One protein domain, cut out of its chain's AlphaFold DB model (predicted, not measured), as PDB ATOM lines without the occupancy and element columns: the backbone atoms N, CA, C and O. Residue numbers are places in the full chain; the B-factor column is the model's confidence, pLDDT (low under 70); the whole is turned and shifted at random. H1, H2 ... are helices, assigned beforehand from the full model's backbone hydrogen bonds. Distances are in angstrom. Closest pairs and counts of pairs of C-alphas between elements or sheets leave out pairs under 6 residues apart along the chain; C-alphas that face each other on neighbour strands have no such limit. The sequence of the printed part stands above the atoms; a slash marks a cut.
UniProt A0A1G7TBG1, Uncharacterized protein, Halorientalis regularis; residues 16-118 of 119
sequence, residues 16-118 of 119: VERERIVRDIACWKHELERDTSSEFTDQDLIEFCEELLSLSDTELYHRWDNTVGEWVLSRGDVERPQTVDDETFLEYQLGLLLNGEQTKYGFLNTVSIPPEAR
ATOM      1  N   VAL A  16     116.924 127.139 105.102       95.75
ATOM      2  CA  VAL A  16     115.683 126.348 105.160       95.75
ATOM      3  C   VAL A  16     114.896 126.566 106.456       95.75
ATOM      4  O   VAL A  16     113.670 126.565 106.438       95.75
ATOM      5  N   GLU A  17     115.585 126.760 107.578       96.94
ATOM      6  CA  GLU A  17     114.978 127.037 108.884       96.94
ATOM      7  C   GLU A  17     114.329 128.420 108.878       96.94
ATOM      8  O   GLU A  17     113.169 128.580 109.261       96.94
ATOM      9  N   ARG A  18     115.048 129.395 108.320       97.06
ATOM     10  CA  ARG A  18     114.557 130.750 108.101       97.06
ATOM     11  C   ARG A  18     113.317 130.768 107.206       97.06
ATOM     12  O   ARG A  18     112.308 131.359 107.577       97.06
ATOM     13  N   GLU A  19     113.341 130.059 106.074       96.12
ATOM     14  CA  GLU A  19     112.165 129.926 105.203       96.12
ATOM     15  C   GLU A  19     110.965 129.288 105.919       96.12
ATOM     16  O   GLU A  19     109.821 129.636 105.630       96.12
ATOM     17  N   ARG A  20     111.193 128.346 106.841       97.31
ATOM     18  CA  ARG A  20     110.107 127.727 107.612       97.31
ATOM     19  C   ARG A  20     109.446 128.742 108.536       97.31
ATOM     20  O   ARG A  20     108.224 128.828 108.498       97.31
ATOM     21  N   ILE A  21     110.215 129.551 109.270       97.75
ATOM     22  CA  ILE A  21     109.649 130.606 110.127       97.75
ATOM     23  C   ILE A  21     108.901 131.655 109.298       97.75
ATOM     24  O   ILE A  21     107.758 131.980 109.614       97.75
ATOM     25  N   VAL A  22     109.507 132.152 108.213       98.00
ATOM     26  CA  VAL A  22     108.865 133.148 107.335       98.00
ATOM     27  C   VAL A  22     107.542 132.615 106.788       98.00
ATOM     28  O   VAL A  22     106.534 133.318 106.824       98.00
ATOM     29  N   ARG A  23     107.515 131.356 106.331       97.44
ATOM     30  CA  ARG A  23     106.286 130.718 105.846       97.44
ATOM     31  C   ARG A  23     105.229 130.603 106.942       97.44
ATOM     32  O   ARG A  23     104.064 130.856 106.665       97.44
ATOM     33  N   ASP A  24     105.622 130.227 108.154       97.75
ATOM     34  CA  ASP A  24     104.708 130.070 109.290       97.75
ATOM     35  C   ASP A  24     104.007 131.400 109.624       97.75
ATOM     36  O   ASP A  24     102.781 131.461 109.718       97.75
ATOM     37  N   ILE A  25     104.777 132.492 109.683       98.12
ATOM     38  CA  ILE A  25     104.258 133.849 109.916       98.12
ATOM     39  C   ILE A  25     103.382 134.313 108.738       98.12
ATOM     40  O   ILE A  25     102.329 134.917 108.947       98.12
ATOM     41  N   ALA A  26     103.781 134.026 107.497       96.56
ATOM     42  CA  ALA A  26     103.010 134.384 106.308       96.56
ATOM     43  C   ALA A  26     101.651 133.661 106.249       96.56
ATOM     44  O   ALA A  26     100.641 134.285 105.921       96.56
ATOM     45  N   CYS A  27     101.599 132.375 106.619       95.75
ATOM     46  CA  CYS A  27     100.344 131.628 106.741       95.75
ATOM     47  C   CYS A  27      99.423 132.261 107.789       95.75
ATOM     48  O   CYS A  27      98.250 132.497 107.503       95.75
ATOM     49  N   TRP A  28      99.961 132.594 108.968       95.94
ATOM     50  CA  TRP A  28      99.206 133.289 110.013       95.94
ATOM     51  C   TRP A  28      98.616 134.611 109.514       95.94
ATOM     52  O   TRP A  28      97.419 134.853 109.676       95.94
ATOM     53  N   LYS A  29      99.428 135.443 108.850       94.69
ATOM     54  CA  LYS A  29      98.980 136.738 108.323       94.69
ATOM     55  C   LYS A  29      97.870 136.566 107.287       94.69
ATOM     56  O   LYS A  29      96.863 137.263 107.349       94.69
ATOM     57  N   HIS A  30      98.033 135.619 106.368       91.06
ATOM     58  CA  HIS A  30      97.052 135.357 105.324       91.06
ATOM     59  C   HIS A  30      95.709 134.853 105.886       91.06
ATOM     60  O   HIS A  30      94.656 135.217 105.369       91.06
ATOM     61  N   GLU A  31      95.706 134.049 106.954       90.00
ATOM     62  CA  GLU A  31      94.455 133.655 107.618       90.00
ATOM     63  C   GLU A  31      93.788 134.812 108.353       90.00
ATOM     64  O   GLU A  31      92.587 135.025 108.181       90.00
ATOM     65  N   LEU A  32      94.572 135.594 109.098       90.25
ATOM     66  CA  LEU A  32      94.071 136.749 109.836       90.25
ATOM     67  C   LEU A  32      93.346 137.742 108.916       90.25
ATOM     68  O   LEU A  32      92.258 138.205 109.242       90.25
ATOM     69  N   GLU A  33      93.929 138.051 107.757       88.50
ATOM     70  CA  GLU A  33      93.362 139.030 106.819       88.50
ATOM     71  C   GLU A  33      92.123 138.515 106.070       88.50
ATOM     72  O   GLU A  33      91.258 139.293 105.655       88.50
ATOM     73  N   ARG A  34      91.983 137.195 105.916       74.94
ATOM     74  CA  ARG A  34      90.785 136.600 105.308       74.94
ATOM     75  C   ARG A  34      89.588 136.624 106.243       74.94
ATOM     76  O   ARG A  34      88.467 136.843 105.778       74.94
ATOM     77  N   ASP A  35      89.817 136.442 107.538       72.69
ATOM     78  CA  ASP A  35      88.755 136.505 108.542       72.69
ATOM     79  C   ASP A  35      88.223 137.938 108.732       72.69
ATOM     80  O   ASP A  35      87.081 138.130 109.156       72.69
ATOM     81  N   THR A  36      89.000 138.960 108.357       71.00
ATOM     82  CA  THR A  36      88.651 140.379 108.544       71.00
ATOM     83  C   THR A  36      87.973 141.041 107.338       71.00
ATOM     84  O   THR A  36      87.643 142.223 107.416       71.00
ATOM     85  N   SER A  37      87.687 140.310 106.247       62.62
ATOM     86  CA  SER A  37      87.169 140.878 104.977       62.62
ATOM     87  C   SER A  37      88.076 141.968 104.371       62.62
ATOM     88  O   SER A  37      87.592 142.873 103.690       62.62
ATOM     89  N   SER A  38      89.379 141.888 104.648       68.06
ATOM     90  CA  SER A  38      90.411 142.822 104.194       68.06
ATOM     91  C   SER A  38      90.694 142.678 102.691       68.06
ATOM     92  O   SER A  38      90.569 141.586 102.135       68.06
ATOM     93  N   GLU A  39      91.118 143.760 102.030       79.19
ATOM     94  CA  GLU A  39      91.611 143.754 100.636       79.19
ATOM     95  C   GLU A  39      93.048 143.203 100.534       79.19
ATOM     96  O   GLU A  39      93.811 143.638  99.682       79.19
ATOM     97  N   PHE A  40      93.448 142.273 101.404       84.94
ATOM     98  CA  PHE A  40      94.801 141.722 101.394       84.94
ATOM     99  C   PHE A  40      95.074 140.994 100.074       84.94
ATOM    100  O   PHE A  40      94.409 140.011  99.732       84.94
ATOM    101  N   THR A  41      96.038 141.511  99.320       89.44
ATOM    102  CA  THR A  41      96.384 141.064  97.973       89.44
ATOM    103  C   THR A  41      97.629 140.179  97.963       89.44
ATOM    104  O   THR A  41      98.399 140.120  98.922       89.44
ATOM    105  N   ASP A  42      97.879 139.528  96.825       88.81
ATOM    106  CA  ASP A  42      99.133 138.803  96.597       88.81
ATOM    107  C   ASP A  42     100.359 139.733  96.688       88.81
ATOM    108  O   ASP A  42     101.423 139.304  97.130       88.81
ATOM    109  N   GLN A  43     100.208 141.012  96.319       91.31
ATOM    110  CA  GLN A  43     101.273 142.011  96.427       91.31
ATOM    111  C   GLN A  43     101.604 142.317  97.894       91.31
ATOM    112  O   GLN A  43     102.778 142.356  98.252       91.31
ATOM    113  N   ASP A  44     100.590 142.435  98.753       93.06
ATOM    114  CA  ASP A  44     100.796 142.632 100.193       93.06
ATOM    115  C   ASP A  44     101.512 141.429 100.825       93.06
ATOM    116  O   ASP A  44     102.358 141.586 101.706       93.06
ATOM    117  N   LEU A  45     101.215 140.211 100.356       92.75
ATOM    118  CA  LEU A  45     101.909 139.002 100.800       92.75
ATOM    119  C   LEU A  45     103.381 138.980 100.362       92.75
ATOM    120  O   LEU A  45     104.230 138.543 101.143       92.75
ATOM    121  N   ILE A  46     103.686 139.433  99.141       94.56
ATOM    122  CA  ILE A  46     105.063 139.566  98.643       94.56
ATOM    123  C   ILE A  46     105.836 140.544  99.529       94.56
ATOM    124  O   ILE A  46     106.847 140.150 100.108       94.56
ATOM    125  N   GLU A  47     105.323 141.763  99.704       95.31
ATOM    126  CA  GLU A  47     105.963 142.817 100.505       95.31
ATOM    127  C   GLU A  47     106.164 142.378 101.961       95.31
ATOM    128  O   GLU A  47     107.223 142.594 102.553       95.31
ATOM    129  N   PHE A  48     105.182 141.676 102.529       96.00
ATOM    130  CA  PHE A  48     105.297 141.122 103.871       96.00
ATOM    131  C   PHE A  48     106.381 140.039 103.967       96.00
ATOM    132  O   PHE A  48     107.161 140.024 104.919       96.00
ATOM    133  N   CYS A  49     106.475 139.137 102.986       97.00
ATOM    134  CA  CYS A  49     107.535 138.128 102.964       97.00
ATOM    135  C   CYS A  49     108.926 138.756 102.774       97.00
ATOM    136  O   CYS A  49     109.876 138.288 103.401       97.00
ATOM    137  N   GLU A  50     109.051 139.806 101.958       96.25
ATOM    138  CA  GLU A  50     110.294 140.574 101.787       96.25
ATOM    139  C   GLU A  50     110.739 141.217 103.105       96.25
ATOM    140  O   GLU A  50     111.899 141.076 103.500       96.25
ATOM    141  N   GLU A  51     109.811 141.858 103.830       97.06
ATOM    142  CA  GLU A  51     110.076 142.421 105.158       97.06
ATOM    143  C   GLU A  51     110.635 141.338 106.088       97.06
ATOM    144  O   GLU A  51     111.712 141.511 106.657       97.06
ATOM    145  N   LEU A  52     109.948 140.194 106.194       97.50
ATOM    146  CA  LEU A  52     110.369 139.085 107.051       97.50
ATOM    147  C   LEU A  52     111.746 138.529 106.663       97.50
ATOM    148  O   LEU A  52     112.570 138.259 107.538       97.50
ATOM    149  N   LEU A  53     112.022 138.382 105.364       95.81
ATOM    150  CA  LEU A  53     113.306 137.899 104.856       95.81
ATOM    151  C   LEU A  53     114.450 138.887 105.108       95.81
ATOM    152  O   LEU A  53     115.598 138.442 105.177       95.81
ATOM    153  N   SER A  54     114.158 140.170 105.331       95.62
ATOM    154  CA  SER A  54     115.150 141.201 105.664       95.62
ATOM    155  C   SER A  54     115.535 141.263 107.153       95.62
ATOM    156  O   SER A  54     116.571 141.839 107.486       95.62
ATOM    157  N   LEU A  55     114.741 140.659 108.050       96.56
ATOM    158  CA  LEU A  55     114.969 140.699 109.504       96.56
ATOM    159  C   LEU A  55     116.238 139.938 109.924       96.56
ATOM    160  O   LEU A  55     116.597 138.937 109.315       96.56
ATOM    161  N   SER A  56     116.893 140.307 111.021       96.00
ATOM    162  CA  SER A  56     117.862 139.394 111.654       96.00
ATOM    163  C   SER A  56     117.171 138.131 112.193       96.00
ATOM    164  O   SER A  56     115.952 138.105 112.362       96.00
ATOM    165  N   ASP A  57     117.925 137.066 112.474       96.06
ATOM    166  CA  ASP A  57     117.350 135.824 113.017       96.06
ATOM    167  C   ASP A  57     116.675 136.059 114.381       96.06
ATOM    168  O   ASP A  57     115.551 135.614 114.602       96.06
ATOM    169  N   THR A  58     117.286 136.872 115.248       95.19
ATOM    170  CA  THR A  58     116.691 137.314 116.522       95.19
ATOM    171  C   THR A  58     115.382 138.079 116.326       95.19
ATOM    172  O   THR A  58     114.400 137.828 117.024       95.19
ATOM    173  N   GLU A  59     115.330 139.012 115.374       96.44
ATOM    174  CA  GLU A  59     114.094 139.743 115.064       96.44
ATOM    175  C   GLU A  59     113.022 138.824 114.477       96.44
ATOM    176  O   GLU A  59     111.841 139.001 114.771       96.44
ATOM    177  N   LEU A  60     113.419 137.827 113.688       97.00
ATOM    178  CA  LEU A  60     112.506 136.847 113.118       97.00
ATOM    179  C   LEU A  60     111.919 135.930 114.202       97.00
ATOM    180  O   LEU A  60     110.718 135.665 114.181       97.00
ATOM    181  N   TYR A  61     112.719 135.525 115.193       97.56
ATOM    182  CA  TYR A  61     112.232 134.816 116.377       97.56
ATOM    183  C   TYR A  61     111.227 135.641 117.174       97.56
ATOM    184  O   TYR A  61     110.143 135.148 117.481       97.56
ATOM    185  N   HIS A  62     111.531 136.912 117.443       96.50
ATOM    186  CA  HIS A  62     110.572 137.812 118.084       96.50
ATOM    187  C   HIS A  62     109.308 138.006 117.254       96.50
ATOM    188  O   HIS A  62     108.214 138.101 117.808       96.50
ATOM    189  N   ARG A  63     109.426 138.100 115.926       97.69
ATOM    190  CA  ARG A  63     108.254 138.243 115.065       97.69
ATOM    191  C   ARG A  63     107.391 136.991 115.125       97.69
ATOM    192  O   ARG A  63     106.179 137.136 115.210       97.69
ATOM    193  N   TRP A  64     107.982 135.798 115.107       98.19
ATOM    194  CA  TRP A  64     107.240 134.543 115.242       98.19
ATOM    195  C   TRP A  64     106.526 134.449 116.595       98.19
ATOM    196  O   TRP A  64     105.326 134.183 116.625       98.19
ATOM    197  N   ASP A  65     107.233 134.746 117.688       97.31
ATOM    198  CA  ASP A  65     106.705 134.718 119.056       97.31
ATOM    199  C   ASP A  65     105.468 135.619 119.215       97.31
ATOM    200  O   ASP A  65     104.388 135.152 119.573       97.31
ATOM    201  N   ASN A  66     105.590 136.884 118.798       96.62
ATOM    202  CA  ASN A  66     104.530 137.895 118.898       96.62
ATOM    203  C   ASN A  66     103.396 137.736 117.865       96.62
ATOM    204  O   ASN A  66     102.488 138.561 117.819       96.62
ATOM    205  N   THR A  67     103.471 136.758 116.959       97.12
ATOM    206  CA  THR A  67     102.433 136.541 115.939       97.12
ATOM    207  C   THR A  67     101.865 135.139 116.057       97.12
ATOM    208  O   THR A  67     100.817 134.935 116.670       97.12
ATOM    209  N   VAL A  68     102.574 134.154 115.512       97.62
ATOM    210  CA  VAL A  68     102.177 132.751 115.552       97.62
ATOM    211  C   VAL A  68     102.149 132.248 116.990       97.62
ATOM    212  O   VAL A  68     101.178 131.597 117.362       97.62
ATOM    213  N   GLY A  69     103.157 132.570 117.806       97.19
ATOM    214  CA  GLY A  69     103.231 132.138 119.204       97.19
ATOM    215  C   GLY A  69     102.005 132.572 120.009       97.19
ATOM    216  O   GLY A  69     101.267 131.726 120.521       97.19
ATOM    217  N   GLU A  70     101.715 133.873 120.040       96.38
ATOM    218  CA  GLU A  70     100.516 134.412 120.698       96.38
ATOM    219  C   GLU A  70      99.215 133.807 120.149       96.38
ATOM    220  O   GLU A  70      98.326 133.418 120.916       96.38
ATOM    221  N   TRP A  71      99.100 133.672 118.824       95.81
ATOM    222  CA  TRP A  71      97.933 133.054 118.200       95.81
ATOM    223  C   TRP A  71      97.751 131.599 118.643       95.81
ATOM    224  O   TRP A  71      96.643 131.218 119.025       95.81
ATOM    225  N   VAL A  72      98.820 130.800 118.679       96.06
ATOM    226  CA  VAL A  72      98.794 129.411 119.162       96.06
ATOM    227  C   VAL A  72      98.346 129.346 120.621       96.06
ATOM    228  O   VAL A  72      97.506 128.513 120.956       96.06
ATOM    229  N   LEU A  73      98.852 130.226 121.487       95.19
ATOM    230  CA  LEU A  73      98.461 130.254 122.901       95.19
ATOM    231  C   LEU A  73      96.999 130.671 123.110       95.19
ATOM    232  O   LEU A  73      96.364 130.241 124.078       95.19
ATOM    233  N   SER A  74      96.447 131.473 122.196       93.44
ATOM    234  CA  SER A  74      95.040 131.886 122.227       93.44
ATOM    235  C   SER A  74      94.059 130.767 121.845       93.44
ATOM    236  O   SER A  74      92.867 130.846 122.156       93.44
ATOM    237  N   ARG A  75      94.541 129.710 121.176       91.75
ATOM    238  CA  ARG A  75      93.705 128.645 120.617       91.75
ATOM    239  C   ARG A  75      93.269 127.631 121.672       91.75
ATOM    240  O   ARG A  75      94.081 126.994 122.338       91.75
ATOM    241  N   GLY A  76      91.955 127.427 121.772       87.88
ATOM    242  CA  GLY A  76      91.359 126.429 122.667       87.88
ATOM    243  C   GLY A  76      91.434 124.988 122.150       87.88
ATOM    244  O   GLY A  76      91.201 124.060 122.918       87.88
ATOM    245  N   ASP A  77      91.741 124.796 120.866       90.44
ATOM    246  CA  ASP A  77      91.834 123.489 120.210       90.44
ATOM    247  C   ASP A  77      93.262 122.919 120.167       90.44
ATOM    248  O   ASP A  77      93.454 121.761 119.803       90.44
ATOM    249  N   VAL A  78      94.264 123.702 120.579       91.94
ATOM    250  CA  VAL A  78      95.648 123.238 120.722       91.94
ATOM    251  C   VAL A  78      95.836 122.644 122.119       91.94
ATOM    252  O   VAL A  78      95.836 123.349 123.130       91.94
ATOM    253  N   GLU A  79      96.012 121.323 122.189       89.94
ATOM    254  CA  GLU A  79      96.260 120.624 123.453       89.94
ATOM    255  C   GLU A  79      97.640 120.980 124.028       89.94
ATOM    256  O   GLU A  79      98.682 120.558 123.515       89.94
ATOM    257  N   ARG A  80      97.636 121.728 125.135       89.50
ATOM    258  CA  ARG A  80      98.839 122.090 125.893       89.50
ATOM    259  C   ARG A  80      99.062 121.122 127.060       89.50
ATOM    260  O   ARG A  80      98.133 120.899 127.844       89.50
ATOM    261  N   PRO A  81     100.268 120.547 127.223       89.88
ATOM    262  CA  PRO A  81     100.566 119.730 128.392       89.88
ATOM    263  C   PRO A  81     100.481 120.572 129.671       89.88
ATOM    264  O   PRO A  81     101.099 121.622 129.763       89.88
ATOM    265  N   GLN A  82      99.777 120.084 130.695       87.88
ATOM    266  CA  GLN A  82      99.632 120.793 131.983       87.88
ATOM    267  C   GLN A  82     100.941 120.903 132.786       87.88
ATOM    268  O   GLN A  82     100.979 121.538 133.835       87.88
ATOM    269  N   THR A  83     101.994 120.222 132.337       91.44
ATOM    270  CA  THR A  83     103.279 120.104 133.034       91.44
ATOM    271  C   THR A  83     104.347 121.065 132.519       91.44
ATOM    272  O   THR A  83     105.458 121.033 133.039       91.44
ATOM    273  N   VAL A  84     104.053 121.857 131.485       91.81
ATOM    274  CA  VAL A  84     104.982 122.833 130.896       91.81
ATOM    275  C   VAL A  84     104.316 124.204 130.848       91.81
ATOM    276  O   VAL A  84     103.094 124.286 130.726       91.81
ATOM    277  N   ASP A  85     105.105 125.266 130.982       93.81
ATOM    278  CA  ASP A  85     104.626 126.631 130.767       93.81
ATOM    279  C   ASP A  85     104.503 126.957 129.268       93.81
ATOM    280  O   ASP A  85     104.925 126.189 128.397       93.81
ATOM    281  N   ASP A  86     103.864 128.092 128.977       93.56
ATOM    282  CA  ASP A  86     103.598 128.541 127.610       93.56
ATOM    283  C   ASP A  86     104.902 128.786 126.827       93.56
ATOM    284  O   ASP A  86     104.978 128.429 125.652       93.56
ATOM    285  N   GLU A  87     105.948 129.305 127.481       93.38
ATOM    286  CA  GLU A  87     107.268 129.543 126.878       93.38
ATOM    287  C   GLU A  87     107.928 128.228 126.443       93.38
ATOM    288  O   GLU A  87     108.282 128.069 125.276       93.38
ATOM    289  N   THR A  88     107.999 127.235 127.335       94.19
ATOM    290  CA  THR A  88     108.546 125.904 127.026       94.19
ATOM    291  C   THR A  88     107.740 125.217 125.922       94.19
ATOM    292  O   THR A  88     108.291 124.524 125.060       94.19
ATOM    293  N   PHE A  89     106.414 125.384 125.934       95.62
ATOM    294  CA  PHE A  89     105.548 124.835 124.898       95.62
ATOM    295  C   PHE A  89     105.827 125.462 123.528       95.62
ATOM    296  O   PHE A  89     106.017 124.720 122.558       95.62
ATOM    297  N   LEU A  90     105.874 126.795 123.441       96.25
ATOM    298  CA  LEU A  90     106.172 127.514 122.203       96.25
ATOM    299  C   LEU A  90     107.585 127.229 121.713       96.25
ATOM    300  O   LEU A  90     107.765 126.945 120.528       96.25
ATOM    301  N   GLU A  91     108.565 127.194 122.617       95.88
ATOM    302  CA  GLU A  91     109.928 126.810 122.286       95.88
ATOM    303  C   GLU A  91     109.928 125.428 121.634       95.88
ATOM    304  O   GLU A  91     110.515 125.263 120.565       95.88
ATOM    305  N   TYR A  92     109.248 124.433 122.214       95.81
ATOM    306  CA  TYR A  92     109.135 123.099 121.622       95.81
ATOM    307  C   TYR A  92     108.483 123.127 120.232       95.81
ATOM    308  O   TYR A  92     109.019 122.506 119.311       95.81
ATOM    309  N   GLN A  93     107.386 123.873 120.045       97.12
ATOM    310  CA  GLN A  93     106.742 123.992 118.732       97.12
ATOM    311  C   GLN A  93     107.658 124.625 117.682       97.12
ATOM    312  O   GLN A  93     107.761 124.107 116.572       97.12
ATOM    313  N   LEU A  94     108.369 125.693 118.042       97.50
ATOM    314  CA  LEU A  94     109.362 126.312 117.176       97.50
ATOM    315  C   LEU A  94     110.468 125.312 116.816       97.50
ATOM    316  O   LEU A  94     110.888 125.244 115.669       97.50
ATOM    317  N   GLY A  95     110.900 124.472 117.759       97.12
ATOM    318  CA  GLY A  95     111.854 123.393 117.487       97.12
ATOM    319  C   GLY A  95     111.367 122.396 116.435       97.12
ATOM    320  O   GLY A  95     112.120 122.052 115.524       97.12
ATOM    321  N   LEU A  96     110.105 121.965 116.532       97.56
ATOM    322  CA  LEU A  96     109.481 121.104 115.522       97.56
ATOM    323  C   LEU A  96     109.447 121.804 114.159       97.56
ATOM    324  O   LEU A  96     109.890 121.228 113.165       97.56
ATOM    325  N   LEU A  97     109.003 123.065 114.131       97.56
ATOM    326  CA  LEU A  97     108.968 123.884 112.921       97.56
ATOM    327  C   LEU A  97     110.351 123.960 112.271       97.56
ATOM    328  O   LEU A  97     110.479 123.663 111.085       97.56
ATOM    329  N   LEU A  98     111.391 124.299 113.036       97.25
ATOM    330  CA  LEU A  98     112.762 124.413 112.539       97.25
ATOM    331  C   LEU A  98     113.287 123.096 111.974       97.25
ATOM    332  O   LEU A  98     113.931 123.109 110.929       97.25
ATOM    333  N   ASN A  99     112.941 121.960 112.579       96.69
ATOM    334  CA  ASN A  99     113.315 120.634 112.084       96.69
ATOM    335  C   ASN A  99     112.490 120.181 110.864       96.69
ATOM    336  O   ASN A  99     112.845 119.203 110.204       96.69
ATOM    337  N   GLY A 100     111.431 120.913 110.499       95.56
ATOM    338  CA  GLY A 100     110.489 120.512 109.452       95.56
ATOM    339  C   GLY A 100     109.560 119.380 109.891       95.56
ATOM    340  O   GLY A 100     109.054 118.639 109.050       95.56
ATOM    341  N   GLU A 101     109.373 119.233 111.198       97.56
ATOM    342  CA  GLU A 101     108.449 118.292 111.813       97.56
ATOM    343  C   GLU A 101     107.063 118.926 111.981       97.56
ATOM    344  O   GLU A 101     106.883 120.142 111.904       97.56
ATOM    345  N   GLN A 102     106.053 118.084 112.192       94.50
ATOM    346  CA  GLN A 102     104.679 118.540 112.356       94.50
ATOM    347  C   GLN A 102     104.484 119.203 113.726       94.50
ATOM    348  O   GLN A 102     104.700 118.565 114.758       94.50
ATOM    349  N   THR A 103     104.011 120.449 113.736       96.62
ATOM    350  CA  THR A 103     103.617 121.163 114.957       96.62
ATOM    351  C   THR A 103     102.237 120.708 115.453       96.62
ATOM    352  O   THR A 103     101.487 120.003 114.774       96.62
ATOM    353  N   LYS A 104     101.890 121.082 116.687       95.31
ATOM    354  CA  LYS A 104     100.574 120.813 117.296       95.31
ATOM    355  C   LYS A 104      99.461 121.720 116.776       95.31
ATOM    356  O   LYS A 104      98.296 121.472 117.074       95.31
ATOM    357  N   TYR A 105      99.817 122.748 116.020       94.88
ATOM    358  CA  TYR A 105      98.895 123.648 115.350       94.88
ATOM    359  C   TYR A 105      99.027 123.493 113.833       94.88
ATOM    360  O   TYR A 105      99.874 122.764 113.322       94.88
ATOM    361  N   GLY A 106      98.165 124.179 113.096       93.38
ATOM    362  CA  GLY A 106      98.245 124.238 111.648       93.38
ATOM    363  C   GLY A 106      97.341 125.324 111.093       93.38
ATOM    364  O   GLY A 106      96.437 125.807 111.784       93.38
ATOM    365  N   PHE A 107      97.610 125.666 109.840       92.44
ATOM    366  CA  PHE A 107      96.872 126.641 109.051       92.44
ATOM    367  C   PHE A 107      95.960 125.901 108.065       92.44
ATOM    368  O   PHE A 107      96.369 124.930 107.427       92.44
ATOM    369  N   LEU A 108      94.718 126.356 107.948       88.81
ATOM    370  CA  LEU A 108      93.769 125.994 106.899       88.81
ATOM    371  C   LEU A 108      94.257 126.424 105.507       88.81
ATOM    372  O   LEU A 108      94.003 125.726 104.527       88.81
ATOM    373  N   ASN A 109      94.950 127.562 105.413       84.75
ATOM    374  CA  ASN A 109      95.441 128.136 104.164       84.75
ATOM    375  C   ASN A 109      96.962 128.264 104.201       84.75
ATOM    376  O   ASN A 109      97.517 129.289 104.593       84.75
ATOM    377  N   THR A 110      97.645 127.218 103.749       88.50
ATOM    378  CA  THR A 110      99.100 127.248 103.616       88.50
ATOM    379  C   THR A 110      99.514 128.094 102.418       88.50
ATOM    380  O   THR A 110      99.096 127.809 101.292       88.50
ATOM    381  N   VAL A 111     100.387 129.074 102.638       90.06
ATOM    382  CA  VAL A 111     101.003 129.866 101.569       90.06
ATOM    383  C   VAL A 111     102.447 129.432 101.332       90.06
ATOM    384  O   VAL A 111     103.116 128.876 102.204       90.06
ATOM    385  N   SER A 112     102.936 129.667 100.117       90.25
ATOM    386  CA  SER A 112     104.365 129.578  99.809       90.25
ATOM    387  C   SER A 112     104.965 130.975  99.831       90.25
ATOM    388  O   SER A 112     104.292 131.922  99.441       90.25
ATOM    389  N   ILE A 113     106.232 131.092 100.230       90.88
ATOM    390  CA  ILE A 113     106.982 132.342 100.062       90.88
ATOM    391  C   ILE A 113     107.071 132.618  98.554       90.88
ATOM    392  O   ILE A 113     107.625 131.762  97.841       90.88
ATOM    393  N   PRO A 114     106.545 133.752  98.062       89.00
ATOM    394  CA  PRO A 114     106.614 134.098  96.648       89.00
ATOM    395  C   PRO A 114     108.071 134.139  96.156       89.00
ATOM    396  O   PRO A 114     108.951 134.587  96.897       89.00
ATOM    397  N   PRO A 115     108.388 133.629  94.952       88.50
ATOM    398  CA  PRO A 115     109.723 133.754  94.367       88.50
ATOM    399  C   PRO A 115     110.224 135.199  94.306       88.50
ATOM    400  O   PRO A 115     111.398 135.437  94.563       88.50
ATOM    401  N   GLU A 116     109.326 136.139  94.026       91.25
ATOM    402  CA  GLU A 116     109.581 137.576  93.926       91.25
ATOM    403  C   GLU A 116     110.144 138.138  95.233       91.25
ATOM    404  O   GLU A 116     111.080 138.927  95.202       91.25
ATOM    405  N   ALA A 117     109.667 137.630  96.374       87.00
ATOM    406  CA  ALA A 117     110.102 138.088  97.686       87.00
ATOM    407  C   ALA A 117     111.546 137.687  98.047       87.00
ATOM    408  O   ALA A 117     112.081 138.134  99.060       87.00
ATOM    409  N   ARG A 118     112.180 136.800  97.265       82.19
ATOM    410  CA  ARG A 118     113.528 136.280  97.552       82.19
ATOM    411  C   ARG A 118     114.667 137.146  97.000       82.19
ATOM    412  O   ARG A 118     115.791 136.959  97.465       82.19
TER     413      ARG A 118
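This is residues 16 to 118 of the 119 residues of an uncharacterized protein of Halorientalis regularis (UniProt A0A1G7TBG1). H1 runs through the middle, with H2 folded back beside it, H3 crossing it, and H4 crossing H3 and reaching H1's first residues. Residues 100 to 118, without a named element, run back past H1 toward H2. The 103 printed residues, with four named helices and no named strand, are all helix by class and compact: radius of gyration of the C-alphas 13.7 A, spans 43 by 30 by 20 A.

H1, residues 16 to 35, is 29.0 A long and begins at C-alpha 16 (115.683, 126.348, 105.160). H2 is residues 42 to 54; H3, residues 57 to 74. H4, residues 86 to 99, ends at C-alpha 99 (113.315, 120.634, 112.084).

H1 and H2 form a hairpin, closest C-alphas Val 22 and Leu 52, 6.1 A. H1 touches H3 at a steep tilt of 42 degrees, closest C-alphas Ile 25 and Val 68, 6.1 A. H2 and H4 are apart. O i to N i+4 pairs are within hydrogen-bond range throughout H1, H2 and H4, 13 of 14 in H3.

The printed part has no cut; H3 to H4 is a long link. Residues 37 to 38 have pLDDT under 70.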